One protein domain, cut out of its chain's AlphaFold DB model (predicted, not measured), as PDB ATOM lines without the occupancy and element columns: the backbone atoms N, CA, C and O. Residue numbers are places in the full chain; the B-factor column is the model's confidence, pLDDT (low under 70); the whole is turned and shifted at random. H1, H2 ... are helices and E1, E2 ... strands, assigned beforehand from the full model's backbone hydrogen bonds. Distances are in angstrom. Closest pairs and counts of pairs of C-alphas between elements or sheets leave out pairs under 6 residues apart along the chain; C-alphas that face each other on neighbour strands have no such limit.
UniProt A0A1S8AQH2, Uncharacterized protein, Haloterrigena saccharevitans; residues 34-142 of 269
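Overview. This is residues 34 to 142 of the 269 residues of an uncharacterized protein of Haloterrigena saccharevitans (UniProt A0A1S8AQH2). A twisted antiparallel sheet of four strands curls round one helix, H1, on one face; residues 87 to 92 stick out. The 109 printed residues run E1, E2, H1, E3, E4, in sheet order E3, E1, E2, E4. The class is mixed, with under half of the residues in named elements; the whole is compact, radius of gyration of the C-alphas 14.5 A, spanning 47 by 30 by 27 A.

Arrangement. E1, residues 46 to 55, and E2, residues 61 to 70, form a hairpin; N 50 and O 66 are 2.8 A apart. E2 bends by 59 degrees at residue 67. H1, residues 73 to 87, is on the sheet, which makes two layers, a helix on one face of a sheet; the closest C-alphas of H1 and E2 are those of Ala 76 and Ala 70, 5.3 A apart. Every O i to N i+4 pair of H1 is within hydrogen-bond range. E3, residues 115 to 121, is antiparallel to E1, with N 118 and O 51 at 2.9 A. E2, H1, E3 make a split strand-helix-strand unit, E1 between the strands, its crossover right-handed. E4, residues 133 to 141, is antiparallel to E2, with N 136 and O 65 at 2.8 A.

Along the chain. E1 begins at C-alpha 46 (219.988, 292.835, 321.008) and measures 28.3 A, E2 26.1 A, H1 21.2 A, E3 19.7 A. E4, 23.9 A, ends at C-alpha 141 (230.992, 266.622, 331.409).

Size, cuts and confidence. The farthest C-alphas, Glu 39 and Pro 110, are 47.8 A apart. The printed part has no cut. The links H1 to E3 and E3 to E4 are long. Mean pLDDT of the printed part is 72.9, with 45 residues under 70, among them 105 to 114.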
ATOM      1  N   ASP A  34     220.970 288.336 308.422       74.44
ATOM      2  CA  ASP A  34     222.253 289.023 308.329       74.44
ATOM      3  C   ASP A  34     222.254 290.190 309.319       74.44
ATOM      4  O   ASP A  34     221.360 291.036 309.301       74.44
ATOM      5  N   VAL A  35     223.257 290.235 310.197       72.56
ATOM      6  CA  VAL A  35     223.422 291.318 311.172       72.56
ATOM      7  C   VAL A  35     224.782 291.951 310.911       72.56
ATOM      8  O   VAL A  35     225.816 291.307 311.092       72.56
ATOM      9  N   ASN A  36     224.782 293.191 310.420       64.50
ATOM     10  CA  ASN A  36     226.000 293.884 310.004       64.50
ATOM     11  C   ASN A  36     226.858 294.273 311.216       64.50
ATOM     12  O   ASN A  36     226.356 294.806 312.198       64.50
ATOM     13  N   TYR A  37     228.163 294.019 311.120       59.00
ATOM     14  CA  TYR A  37     229.142 294.246 312.191       59.00
ATOM     15  C   TYR A  37     229.484 295.733 312.440       59.00
ATOM     16  O   TYR A  37     229.948 296.070 313.530       59.00
ATOM     17  N   ASP A  38     229.257 296.628 311.468       50.00
ATOM     18  CA  ASP A  38     229.896 297.952 311.459       50.00
ATOM     19  C   ASP A  38     228.957 299.171 311.602       50.00
ATOM     20  O   ASP A  38     228.023 299.386 310.833       50.00
ATOM     21  N   GLU A  39     229.342 300.011 312.574       45.66
ATOM     22  CA  GLU A  39     229.175 301.473 312.686       45.66
ATOM     23  C   GLU A  39     227.791 302.105 312.922       45.66
ATOM     24  O   GLU A  39     227.545 303.219 312.477       45.66
ATOM     25  N   THR A  40     226.901 301.498 313.703       46.25
ATOM     26  CA  THR A  40     225.969 302.171 314.652       46.25
ATOM     27  C   THR A  40     225.144 301.084 315.346       46.25
ATOM     28  O   THR A  40     224.963 300.026 314.747       46.25
ATOM     29  N   PRO A  41     224.669 301.262 316.597       50.66
ATOM     30  CA  PRO A  41     223.845 300.243 317.230       50.66
ATOM     31  C   PRO A  41     222.570 300.116 316.408       50.66
ATOM     32  O   PRO A  41     221.752 301.040 316.378       50.66
ATOM     33  N   ASP A  42     222.421 298.994 315.714       53.41
ATOM     34  CA  ASP A  42     221.155 298.681 315.091       53.41
ATOM     35  C   ASP A  42     220.179 298.419 316.237       53.41
ATOM     36  O   ASP A  42     220.185 297.360 316.860       53.41
ATOM     37  N   THR A  43     219.384 299.437 316.589       60.31
ATOM     38  CA  THR A  43     218.394 299.376 317.680       60.31
ATOM     39  C   THR A  43     217.376 298.251 317.494       60.31
ATOM     40  O   THR A  43     216.559 298.001 318.376       60.31
ATOM     41  N   GLU A  44     217.391 297.602 316.330       75.50
ATOM     42  CA  GLU A  44     216.542 296.480 315.991       75.50
ATOM     43  C   GLU A  44     216.989 295.159 316.642       75.50
ATOM     44  O   GLU A  44     216.135 294.305 316.894       75.50
ATOM     45  N   TYR A  45     218.280 294.986 316.963       80.69
ATOM     46  CA  TYR A  45     218.813 293.727 317.492       80.69
ATOM     47  C   TYR A  45     219.556 293.903 318.818       80.69
ATOM     48  O   TYR A  45     220.404 294.772 318.991       80.69
ATOM     49  N   THR A  46     219.274 292.991 319.743       85.00
ATOM     50  CA  THR A  46     219.988 292.835 321.008       85.00
ATOM     51  C   THR A  46     220.951 291.657 320.895       85.00
ATOM     52  O   THR A  46     220.602 290.610 320.338       85.00
ATOM     53  N   VAL A  47     222.161 291.796 321.445       83.00
ATOM     54  CA  VAL A  47     223.117 290.686 321.540       83.00
ATOM     55  C   VAL A  47     222.840 289.891 322.812       83.00
ATOM     56  O   VAL A  47     222.804 290.430 323.915       83.00
ATOM     57  N   TYR A  48     222.654 288.587 322.659       84.62
ATOM     58  CA  TYR A  48     222.438 287.640 323.739       84.62
ATOM     59  C   TYR A  48     223.603 286.662 323.834       84.62
ATOM     60  O   TYR A  48     224.087 286.142 322.829       84.62
ATOM     61  N   LEU A  49     223.979 286.322 325.059       81.31
ATOM     62  CA  LEU A  49     224.679 285.086 325.353       81.31
ATOM     63  C   LEU A  49     223.648 283.984 325.563       81.31
ATOM     64  O   LEU A  49     222.751 284.115 326.397       81.31
ATOM     65  N   ALA A  50     223.804 282.872 324.860       83.88
ATOM     66  CA  ALA A  50     222.921 281.733 324.992       83.88
ATOM     67  C   ALA A  50     223.683 280.446 325.305       83.88
ATOM     68  O   ALA A  50     224.752 280.197 324.750       83.88
ATOM     69  N   ALA A  51     223.103 279.595 326.150       79.94
ATOM     70  CA  ALA A  51     223.578 278.237 326.384       79.94
ATOM     71  C   ALA A  51     222.452 277.236 326.158       79.94
ATOM     72  O   ALA A  51     221.394 277.331 326.777       79.94
ATOM     73  N   SER A  52     222.702 276.254 325.301       82.00
ATOM     74  CA  SER A  52     221.853 275.081 325.123       82.00
ATOM     75  C   SER A  52     222.442 273.924 325.909       82.00
ATOM     76  O   SER A  52     223.494 273.415 325.532       82.00
ATOM     77  N   VAL A  53     221.731 273.458 326.929       75.81
ATOM     78  CA  VAL A  53     222.121 272.334 327.779       75.81
ATOM     79  C   VAL A  53     221.171 271.172 327.539       75.81
ATOM     80  O   VAL A  53     219.958 271.310 327.671       75.81
ATOM     81  N   SER A  54     221.717 270.014 327.193       72.25
ATOM     82  CA  SER A  54     220.978 268.759 327.072       72.25
ATOM     83  C   SER A  54     221.614 267.706 327.965       72.25
ATOM     84  O   SER A  54     222.829 267.504 327.906       72.25
ATOM     85  N   ALA A  55     220.804 267.005 328.752       64.94
ATOM     86  CA  ALA A  55     221.260 265.795 329.426       64.94
ATOM     87  C   ALA A  55     221.480 264.681 328.386       64.94
ATOM     88  O   ALA A  55     220.591 264.337 327.606       64.94
ATOM     89  N   GLY A  56     222.697 264.154 328.353       59.22
ATOM     90  CA  GLY A  56     223.102 262.983 327.591       59.22
ATOM     91  C   GLY A  56     222.704 261.673 328.278       59.22
ATOM     92  O   GLY A  56     222.137 261.644 329.374       59.22
ATOM     93  N   MET A  57     222.997 260.551 327.616       52.16
ATOM     94  CA  MET A  57     222.841 259.229 328.228       52.16
ATOM     95  C   MET A  57     223.820 259.078 329.402       52.16
ATOM     96  O   MET A  57     224.967 259.493 329.306       52.16
ATOM     97  N   HIS A  58     223.367 258.445 330.490       53.59
ATOM     98  CA  HIS A  58     224.157 258.152 331.701       53.59
ATOM     99  C   HIS A  58     224.524 259.340 332.611       53.59
ATOM    100  O   HIS A  58     225.373 259.182 333.479       53.59
ATOM    101  N   GLY A  59     223.842 260.483 332.495       52.78
ATOM    102  CA  GLY A  59     224.030 261.617 333.414       52.78
ATOM    103  C   GLY A  59     225.105 262.618 332.985       52.78
ATOM    104  O   GLY A  59     225.244 263.647 333.636       52.78
ATOM    105  N   ALA A  60     225.794 262.363 331.870       56.59
ATOM    106  CA  ALA A  60     226.659 263.339 331.218       56.59
ATOM    107  C   ALA A  60     225.818 264.495 330.667       56.59
ATOM    108  O   ALA A  60     224.796 264.252 330.026       56.59
ATOM    109  N   PHE A  61     226.237 265.743 330.852       61.34
ATOM    110  CA  PHE A  61     225.582 266.894 330.224       61.34
ATOM    111  C   PHE A  61     226.395 267.391 329.031       61.34
ATOM    112  O   PHE A  61     227.625 267.445 329.062       61.34
ATOM    113  N   HIS A  62     225.685 267.781 327.976       65.81
ATOM    114  CA  HIS A  62     226.248 268.461 326.818       65.81
ATOM    115  C   HIS A  62     225.721 269.888 326.789       65.81
ATOM    116  O   HIS A  62     224.511 270.102 326.683       65.81
ATOM    117  N   ALA A  63     226.623 270.860 326.874       70.12
ATOM    118  CA  ALA A  63     226.292 272.272 326.793       70.12
ATOM    119  C   ALA A  63     226.990 272.907 325.587       70.12
ATOM    120  O   ALA A  63     228.176 272.692 325.357       70.12
ATOM    121  N   ALA A  64     226.270 273.701 324.807       75.12
ATOM    122  CA  ALA A  64     226.833 274.496 323.720       75.12
ATOM    123  C   ALA A  64     226.481 275.963 323.935       75.12
ATOM    124  O   ALA A  64     225.364 276.266 324.356       75.12
ATOM    125  N   TYR A  65     227.428 276.850 323.650       77.62
ATOM    126  CA  TYR A  65     227.323 278.272 323.961       77.62
ATOM    127  C   TYR A  65     227.434 279.103 322.694       77.62
ATOM    128  O   TYR A  65     228.167 278.747 321.766       77.62
ATOM    129  N   PHE A  66     226.681 280.196 322.661       84.38
ATOM    130  CA  PHE A  66     226.463 280.997 321.468       84.38
ATOM    131  C   PHE A  66     226.388 282.479 321.824       84.38
ATOM    132  O   PHE A  66     225.772 282.839 322.826       84.38
ATOM    133  N   ARG A  67     226.936 283.333 320.960       85.00
ATOM    134  CA  ARG A  67     226.504 284.729 320.843       85.00
ATOM    135  C   ARG A  67     225.413 284.799 319.793       85.00
ATOM    136  O   ARG A  67     225.552 284.204 318.725       85.00
ATOM    137  N   VAL A  68     224.323 285.480 320.114       87.50
ATOM    138  CA  VAL A  68     223.128 285.514 319.276       87.50
ATOM    139  C   VAL A  68     222.610 286.936 319.182       87.50
ATOM    140  O   VAL A  68     222.178 287.487 320.185       87.50
ATOM    141  N   ALA A  69     222.616 287.522 317.992       88.12
ATOM    142  CA  ALA A  69     221.903 288.767 317.741       88.12
ATOM    143  C   ALA A  69     220.448 288.438 317.375       88.12
ATOM    144  O   ALA A  69     220.178 287.713 316.417       88.12
ATOM    145  N   ALA A  70     219.498 288.927 318.171       89.69
ATOM    146  CA  ALA A  70     218.077 288.654 317.985       89.69
ATOM    147  C   ALA A  70     217.212 289.828 318.460       89.69
ATOM    148  O   ALA A  70     217.645 290.656 319.255       89.69
ATOM    149  N   ARG A  71     215.958 289.878 318.003       89.12
ATOM    150  CA  ARG A  71     214.989 290.913 318.416       89.12
ATOM    151  C   ARG A  71     214.330 290.615 319.761       89.12
ATOM    152  O   ARG A  71     213.668 291.465 320.347       89.12
ATOM    153  N   SER A  72     214.444 289.373 320.225       90.50
ATOM    154  CA  SER A  72     213.854 288.918 321.475       90.50
ATOM    155  C   SER A  72     214.589 287.701 322.033       90.50
ATOM    156  O   SER A  72     215.230 286.940 321.303       90.50
ATOM    157  N   THR A  73     214.408 287.448 323.330       89.81
ATOM    158  CA  THR A  73     214.897 286.226 323.988       89.81
ATOM    159  C   THR A  73     214.316 284.952 323.366       89.81
ATOM    160  O   THR A  73     215.003 283.935 323.286       89.81
ATOM    161  N   ALA A  74     213.065 284.989 322.894       90.62
ATOM    162  CA  ALA A  74     212.419 283.854 322.239       90.62
ATOM    163  C   ALA A  74     213.058 283.533 320.880       90.62
ATOM    164  O   ALA A  74     213.251 282.360 320.552       90.62
ATOM    165  N   ASP A  75     213.414 284.561 320.110       91.38
ATOM    166  CA  ASP A  75     214.110 284.391 318.834       91.38
ATOM    167  C   ASP A  75     215.545 283.916 319.063       91.38
ATOM    168  O   ASP A  75     215.979 282.973 318.408       91.38
ATOM    169  N   ALA A  76     216.238 284.457 320.075       90.81
ATOM    170  CA  ALA A  76     217.572 283.993 320.450       90.81
ATOM    171  C   ALA A  76     217.581 282.492 320.791       90.81
ATOM    172  O   ALA A  76     218.414 281.734 320.290       90.81
ATOM    173  N   ARG A  77     216.608 282.029 321.591       91.25
ATOM    174  CA  ARG A  77     216.439 280.602 321.912       91.25
ATOM    175  C   ARG A  77     216.181 279.758 320.663       91.25
ATOM    176  O   ARG A  77     216.785 278.693 320.509       91.25
ATOM    177  N   PHE A  78     215.307 280.224 319.768       92.38
ATOM    178  CA  PHE A  78     215.033 279.542 318.503       92.38
ATOM    179  C   PHE A  78     216.290 279.425 317.643       92.38
ATOM    180  O   PHE A  78     216.618 278.320 317.216       92.38
ATOM    181  N   PHE A  79     217.026 280.520 317.452       93.06
ATOM    182  CA  PHE A  79     218.222 280.557 316.620       93.06
ATOM    183  C   PHE A  79     219.319 279.606 317.103       93.06
ATOM    184  O   PHE A  79     219.898 278.893 316.286       93.06
ATOM    185  N   VAL A  80     219.536 279.487 318.416       89.81
ATOM    186  CA  VAL A  80     220.455 278.480 318.981       89.81
ATOM    187  C   VAL A  80     220.073 277.063 318.560       89.81
ATOM    188  O   VAL A  80     220.923 276.281 318.131       89.81
ATOM    189  N   ARG A  81     218.789 276.706 318.670       89.56
ATOM    190  CA  ARG A  81     218.329 275.353 318.322       89.56
ATOM    191  C   ARG A  81     218.307 275.124 316.827       89.56
ATOM    192  O   ARG A  81     218.659 274.026 316.407       89.56
ATOM    193  N   ALA A  82     217.920 276.126 316.044       90.94
ATOM    194  CA  ALA A  82     217.989 276.062 314.595       90.94
ATOM    195  C   ALA A  82     219.434 275.807 314.154       90.94
ATOM    196  O   ALA A  82     219.669 274.862 313.408       90.94
ATOM    197  N   TYR A  83     220.402 276.535 314.726       91.00
ATOM    198  CA  TYR A  83     221.822 276.347 314.433       91.00
ATOM    199  C   TYR A  83     222.242 274.912 314.735       91.00
ATOM    200  O   TYR A  83     222.781 274.229 313.876       91.00
ATOM    201  N   GLN A  84     221.946 274.410 315.936       85.62
ATOM    202  CA  GLN A  84     222.328 273.050 316.324       85.62
ATOM    203  C   GLN A  84     221.667 271.963 315.471       85.62
ATOM    204  O   GLN A  84     222.270 270.917 315.263       85.62
ATOM    205  N   ARG A  85     220.428 272.175 315.009       86.50
ATOM    206  CA  ARG A  85     219.736 271.231 314.122       86.50
ATOM    207  C   ARG A  85     220.334 271.226 312.725       86.50
ATOM    208  O   ARG A  85     220.452 270.154 312.155       86.50
ATOM    209  N   LEU A  86     220.694 272.395 312.205       85.94
ATOM    210  CA  LEU A  86     221.328 272.536 310.895       85.94
ATOM    211  C   LEU A  86     222.787 272.040 310.906       85.94
ATOM    212  O   LEU A  86     223.242 271.481 309.917       85.94
ATOM    213  N   ASP A  87     223.497 272.197 312.032       83.44
ATOM    214  CA  ASP A  87     224.855 271.666 312.269       83.44
ATOM    215  C   ASP A  87     224.852 270.125 312.412       83.44
ATOM    216  O   ASP A  87     225.833 269.453 312.085       83.44
ATOM    217  N   ASP A  88     223.737 269.532 312.867       77.38
ATOM    218  CA  ASP A  88     223.551 268.077 312.943       77.38
ATOM    219  C   ASP A  88     223.285 267.468 311.556       77.38
ATOM    220  O   ASP A  88     222.157 267.172 311.174       77.38
ATOM    221  N   THR A  89     224.364 267.225 310.812       67.69
ATOM    222  CA  THR A  89     224.332 266.603 309.473       67.69
ATOM    223  C   THR A  89     223.807 265.161 309.437       67.69
ATOM    224  O   THR A  89     223.625 264.602 308.353       67.69
ATOM    225  N   VAL A  90     223.588 264.526 310.594       67.38
ATOM    226  CA  VAL A  90     223.163 263.120 310.680       67.38
ATOM    227  C   VAL A  90     221.646 262.986 310.547       67.38
ATOM    228  O   VAL A  90     221.156 261.956 310.078       67.38
ATOM    229  N   ASN A  91     220.893 264.011 310.949       68.31
ATOM    230  CA  ASN A  91     219.438 264.001 310.940       68.31
ATOM    231  C   ASN A  91     218.889 265.095 310.027       68.31
ATOM    232  O   ASN A  91     219.439 266.183 309.945       68.31
ATOM    233  N   ASP A  92     217.746 264.824 309.403       70.44
ATOM    234  CA  ASP A  92     216.999 265.850 308.679       70.44
ATOM    235  C   ASP A  92     216.592 266.980 309.656       70.44
ATOM    236  O   ASP A  92     215.940 266.691 310.678       70.44
ATOM    237  N   PRO A  93     217.016 268.240 309.433       73.38
ATOM    238  CA  PRO A  93     216.819 269.326 310.382       73.38
ATOM    239  C   PRO A  93     215.342 269.715 310.465       73.38
ATOM    240  O   PRO A  93     214.819 270.537 309.719       73.38
ATOM    241  N   LYS A  94     214.644 269.150 311.449       83.88
ATOM    242  CA  LYS A  94     213.221 269.420 311.681       83.88
ATOM    243  C   LYS A  94     212.971 270.742 312.410       83.88
ATOM    244  O   LYS A  94     212.547 270.750 313.570       83.88
ATOM    245  N   LEU A  95     213.223 271.866 311.741       88.88
ATOM    246  CA  LEU A  95     213.074 273.204 312.330       88.88
ATOM    247  C   LEU A  95     211.638 273.498 312.797       88.88
ATOM    248  O   LEU A  95     211.449 274.045 313.883       88.88
ATOM    249  N   GLY A  96     210.627 273.049 312.045       86.88
ATOM    250  CA  GLY A  96     209.210 273.228 312.396       86.88
ATOM    251  C   GLY A  96     208.773 272.532 313.696       86.88
ATOM    252  O   GLY A  96     207.756 272.898 314.286       86.88
ATOM    253  N   GLU A  97     209.545 271.553 314.188       87.25
ATOM    254  CA  GLU A  97     209.269 270.863 315.457       87.25
ATOM    255  C   GLU A  97     209.840 271.603 316.684       87.25
ATOM    256  O   GLU A  97     209.501 271.248 317.818       87.25
ATOM    257  N   ILE A  98     210.697 272.616 316.497       87.25
ATOM    258  CA  ILE A  98     211.276 273.389 317.603       87.25
ATOM    259  C   ILE A  98     210.164 274.215 318.257       87.25
ATOM    260  O   ILE A  98     209.538 275.043 317.605       87.25
ATOM    261  N   ALA A  99     209.938 274.023 319.554       80.25
ATOM    262  CA  ALA A  99     209.079 274.889 320.354       80.25
ATOM    263  C   ALA A  99     209.662 275.082 321.743       80.25
ATOM    264  O   ALA A  99     210.262 274.159 322.298       80.25
ATOM    265  N   PHE A 100     209.428 276.268 322.287       70.38
ATOM    266  CA  PHE A 100     209.867 276.657 323.614       70.38
ATOM    267  C   PHE A 100     208.671 276.937 324.506       70.38
ATOM    268  O   PHE A 100     207.765 277.660 324.102       70.38
ATOM    269  N   ASP A 101     208.716 276.400 325.719       65.44
ATOM    270  CA  ASP A 101     207.931 276.895 326.842       65.44
ATOM    271  C   ASP A 101     208.906 277.586 327.806       65.44
ATOM    272  O   ASP A 101     209.673 276.946 328.527       65.44
ATOM    273  N   GLY A 102     208.992 278.916 327.712       72.62
ATOM    274  CA  GLY A 102     210.004 279.693 328.430       72.62
ATOM    275  C   GLY A 102     211.441 279.350 328.004       72.62
ATOM    276  O   GLY A 102     211.845 279.635 326.876       72.62
ATOM    277  N   GLU A 103     212.231 278.798 328.930       71.75
ATOM    278  CA  GLU A 103     213.630 278.386 328.707       71.75
ATOM    279  C   GLU A 103     213.774 276.942 328.218       71.75
ATOM    280  O   GLU A 103     214.860 276.538 327.806       71.75
ATOM    281  N   GLU A 104     212.712 276.140 328.254       70.44
ATOM    282  CA  GLU A 104     212.792 274.715 327.950       70.44
ATOM    283  C   GLU A 104     212.218 274.390 326.576       70.44
ATOM    284  O   GLU A 104     211.182 274.908 326.156       70.44
ATOM    285  N   VAL A 105     212.886 273.479 325.869       69.94
ATOM    286  CA  VAL A 105     212.330 272.877 324.661       69.94
ATOM    287  C   VAL A 105     211.354 271.781 325.070       69.94
ATOM    288  O   VAL A 105     211.744 270.796 325.701       69.94
ATOM    289  N   VAL A 106     210.099 271.901 324.633       63.41
ATOM    290  CA  VAL A 106     209.087 270.864 324.864       63.41
ATOM    291  C   VAL A 106     209.475 269.601 324.095       63.41
ATOM    292  O   VAL A 106     209.442 269.568 322.860       63.41
ATOM    293  N   LEU A 107     209.822 268.549 324.837       61.44
ATOM    294  CA  LEU A 107     210.219 267.250 324.302       61.44
ATOM    295  C   LEU A 107     209.189 266.679 323.326       61.44
ATOM    296  O   LEU A 107     207.996 266.614 323.615       61.44
ATOM    297  N   THR A 108     209.664 266.211 322.171       53.84
ATOM    298  CA  THR A 108     208.818 265.592 321.138       53.84
ATOM    299  C   THR A 108     208.859 264.067 321.149       53.84
ATOM    300  O   THR A 108     208.021 263.434 320.509       53.84
ATOM    301  N   ARG A 109     209.802 263.452 321.880       55.22
ATOM    302  CA  ARG A 109     209.951 261.992 321.961       55.22
ATOM    303  C   ARG A 109     209.951 261.504 323.414       55.22
ATOM    304  O   ARG A 109     210.697 262.059 324.222       55.22
ATOM    305  N   PRO A 110     209.182 260.451 323.745       51.28
ATOM    306  CA  PRO A 110     209.245 259.813 325.057       51.28
ATOM    307  C   PRO A 110     210.668 259.319 325.357       51.28
ATOM    308  O   PRO A 110     211.236 258.566 324.568       51.28
ATOM    309  N   GLY A 111     211.241 259.744 326.485       58.19
ATOM    310  CA  GLY A 111     212.555 259.293 326.965       58.19
ATOM    311  C   GLY A 111     213.763 260.134 326.532       58.19
ATOM    312  O   GLY A 111     214.864 259.863 326.999       58.19
ATOM    313  N   ALA A 112     213.587 261.158 325.689       60.81
ATOM    314  CA  ALA A 112     214.634 262.159 325.479       60.81
ATOM    315  C   ALA A 112     214.678 263.113 326.681       60.81
ATOM    316  O   ALA A 112     213.631 263.488 327.203       60.81
ATOM    317  N   ALA A 113     215.872 263.496 327.132       65.88
ATOM    318  CA  ALA A 113     215.999 264.485 328.191       65.88
ATOM    319  C   ALA A 113     215.749 265.895 327.631       65.88
ATOM    320  O   ALA A 113     216.167 266.174 326.497       65.88
ATOM    321  N   PRO A 114     215.044 266.773 328.372       68.62
ATOM    322  CA  PRO A 114     214.727 268.110 327.888       68.62
ATOM    323  C   PRO A 114     216.020 268.864 327.583       68.62
ATOM    324  O   PRO A 114     217.034 268.707 328.264       68.62
ATOM    325  N   THR A 115     215.991 269.649 326.509       75.62
ATOM    326  CA  THR A 115     217.053 270.619 326.250       75.62
ATOM    327  C   THR A 115     216.597 271.957 326.798       75.62
ATOM    328  O   THR A 115     215.558 272.466 326.378       75.62
ATOM    329  N   THR A 116     217.377 272.537 327.696       79.00
ATOM    330  CA  THR A 116     217.147 273.881 328.221       79.00
ATOM    331  C   THR A 116     218.013 274.857 327.438       79.00
ATOM    332  O   THR A 116     219.213 274.634 327.287       79.00
ATOM    333  N   VAL A 117     217.422 275.935 326.928       82.69
ATOM    334  CA  VAL A 117     218.153 277.040 326.303       82.69
ATOM    335  C   VAL A 117     217.975 278.293 327.139       82.69
ATOM    336  O   VAL A 117     216.920 278.933 327.148       82.69
ATOM    337  N   ARG A 118     219.048 278.652 327.832       81.19
ATOM    338  CA  ARG A 118     219.121 279.873 328.625       81.19
ATOM    339  C   ARG A 118     219.703 280.981 327.780       81.19
ATOM    340  O   ARG A 118     220.635 280.742 327.018       81.19
ATOM    341  N   VAL A 119     219.151 282.173 327.931       82.50
ATOM    342  CA  VAL A 119     219.601 283.370 327.225       82.50
ATOM    343  C   VAL A 119     219.739 284.509 328.218       82.50
ATOM    344  O   VAL A 119     218.894 284.682 329.093       82.50
ATOM    345  N   MET A 120     220.809 285.268 328.075       81.06
ATOM    346  CA  MET A 120     221.102 286.471 328.833       81.06
ATOM    347  C   MET A 120     221.390 287.582 327.841       81.06
ATOM    348  O   MET A 120     222.207 287.407 326.943       81.06
ATOM    349  N   GLU A 121     220.717 288.709 328.008       82.62
ATOM    350  CA  GLU A 121     221.037 289.929 327.275       82.62
ATOM    351  C   GLU A 121     222.417 290.438 327.696       82.62
ATOM    352  O   GLU A 121     222.714 290.523 328.892       82.62
ATOM    353  N   LEU A 122     223.262 290.727 326.711       71.56
ATOM    354  CA  LEU A 122     224.554 291.361 326.921       71.56
ATOM    355  C   LEU A 122     224.395 292.891 326.895       71.56
ATOM    356  O   LEU A 122     223.471 293.403 326.262       71.56
ATOM    357  N   PRO A 123     225.278 293.643 327.580       64.00
ATOM    358  CA  PRO A 123     225.280 295.103 327.518       64.00
ATOM    359  C   PRO A 123     225.347 295.630 326.079       64.00
ATOM    360  O   PRO A 123     226.007 295.037 325.235       64.00
ATOM    361  N   LEU A 124     224.753 296.801 325.820       63.34
ATOM    362  CA  LEU A 124     224.729 297.439 324.488       63.34
ATOM    363  C   LEU A 124     226.119 297.706 323.879       63.34
ATOM    364  O   LEU A 124     226.229 297.911 322.675       63.34
ATOM    365  N   VAL A 125     227.167 297.744 324.704       56.88
ATOM    366  CA  VAL A 125     228.560 297.899 324.253       56.88
ATOM    367  C   VAL A 125     229.140 296.614 323.652       56.88
ATOM    368  O   VAL A 125     230.138 296.672 322.934       56.88
ATOM    369  N   GLU A 126     228.530 295.456 323.920       59.88
ATOM    370  CA  GLU A 126     228.967 294.171 323.382       59.88
ATOM    371  C   GLU A 126     228.528 294.023 321.922       59.88
ATOM    372  O   GLU A 126     227.357 294.180 321.574       59.88
ATOM    373  N   ARG A 127     229.490 293.697 321.054       63.84
ATOM    374  CA  ARG A 127     229.255 293.483 319.621       63.84
ATOM    375  C   ARG A 127     229.040 291.998 319.327       63.84
ATOM    376  O   ARG A 127     229.642 291.137 319.967       63.84
ATOM    377  N   HIS A 128     228.205 291.691 318.335       64.56
ATOM    378  CA  HIS A 128     228.134 290.350 317.745       64.56
ATOM    379  C   HIS A 128     229.217 290.203 316.665       64.56
ATOM    380  O   HIS A 128     229.662 291.195 316.094       64.56
ATOM    381  N   ASP A 129     229.618 288.978 316.333       60.91
ATOM    382  CA  ASP A 129     230.738 288.705 315.413       60.91
ATOM    383  C   ASP A 129     230.342 288.792 313.917       60.91
ATOM    384  O   ASP A 129     230.870 288.066 313.078       60.91
ATOM    385  N   GLY A 130     229.373 289.652 313.570       61.78
ATOM    386  CA  GLY A 130     228.881 289.829 312.191       61.78
ATOM    387  C   GLY A 130     227.899 288.764 311.678       61.78
ATOM    388  O   GLY A 130     227.569 288.765 310.498       61.78
ATOM    389  N   TYR A 131     227.414 287.871 312.547       67.19
ATOM    390  CA  TYR A 131     226.370 286.886 312.232       67.19
ATOM    391  C   TYR A 131     225.289 286.874 313.315       67.19
ATOM    392  O   TYR A 131     225.599 287.082 314.493       67.19
ATOM    393  N   ALA A 132     224.040 286.549 312.951       80.06
ATOM    394  CA  ALA A 132     222.959 286.384 313.928       80.06
ATOM    395  C   ALA A 132     223.243 285.294 314.967       80.06
ATOM    396  O   ALA A 132     222.770 285.402 316.093       80.06
ATOM    397  N   VAL A 133     224.014 284.254 314.628       84.81
ATOM    398  CA  VAL A 133     224.430 283.209 315.573       84.81
ATOM    399  C   VAL A 133     225.897 282.880 315.370       84.81
ATOM    400  O   VAL A 133     226.303 282.487 314.282       84.81
ATOM    401  N   THR A 134     226.672 282.949 316.448       83.31
ATOM    402  CA  THR A 134     228.063 282.499 316.487       83.31
ATOM    403  C   THR A 134     228.232 281.478 317.603       83.31
ATOM    404  O   THR A 134     228.033 281.788 318.779       83.31
ATOM    405  N   LYS A 135     228.586 280.238 317.248       83.06
ATOM    406  CA  LYS A 135     228.897 279.177 318.216       83.06
ATOM    407  C   LYS A 135     230.263 279.453 318.836       83.06
ATOM    408  O   LYS A 135     231.276 279.402 318.148       83.06
ATOM    409  N   LEU A 136     230.283 279.698 320.141       73.88
ATOM    410  CA  LEU A 136     231.509 279.961 320.896       73.88
ATOM    411  C   LEU A 136     232.258 278.665 321.224       73.88
ATOM    412  O   LEU A 136     233.484 278.629 321.234       73.88
ATOM    413  N   GLY A 137     231.519 277.584 321.489       66.81
ATOM    414  CA  GLY A 137     232.113 276.297 321.833       66.81
ATOM    415  C   GLY A 137     231.114 275.278 322.376       66.81
ATOM    416  O   GLY A 137     229.921 275.549 322.536       66.81
ATOM    417  N   THR A 138     231.621 274.078 322.653       66.56
ATOM    418  CA  THR A 138     230.877 272.959 323.252       66.56
ATOM    419  C   THR A 138     231.585 272.450 324.499       66.56
ATOM    420  O   THR A 138     232.812 272.429 324.548       66.56
ATOM    421  N   ARG A 139     230.811 271.977 325.474       61.56
ATOM    422  CA  ARG A 139     231.266 271.332 326.706       61.56
ATOM    423  C   ARG A 139     230.552 270.004 326.900       61.56
ATOM    424  O   ARG A 139     229.341 269.915 326.700       61.56
ATOM    425  N   ASN A 140     231.312 269.015 327.347       55.69
ATOM    426  CA  ASN A 140     230.824 267.707 327.766       55.69
ATOM    427  C   ASN A 140     231.296 267.502 329.205       55.69
ATOM    428  O   ASN A 140     232.473 267.763 329.465       55.69
ATOM    429  N   GLY A 141     230.455 267.007 330.111       48.16
ATOM    430  CA  GLY A 141     230.992 266.622 331.409       48.16
ATOM    431  C   GLY A 141     230.035 266.002 332.420       48.16
ATOM    432  O   GLY A 141     228.829 266.257 332.421       48.16
ATOM    433  N   ASP A 142     230.655 265.193 333.282       42.72
ATOM    434  CA  ASP A 142     230.074 264.399 334.371       42.72
ATOM    435  C   ASP A 142     230.210 265.086 335.752       42.72
ATOM    436  O   ASP A 142     229.995 264.441 336.774       42.72
TER     437      ASP A 142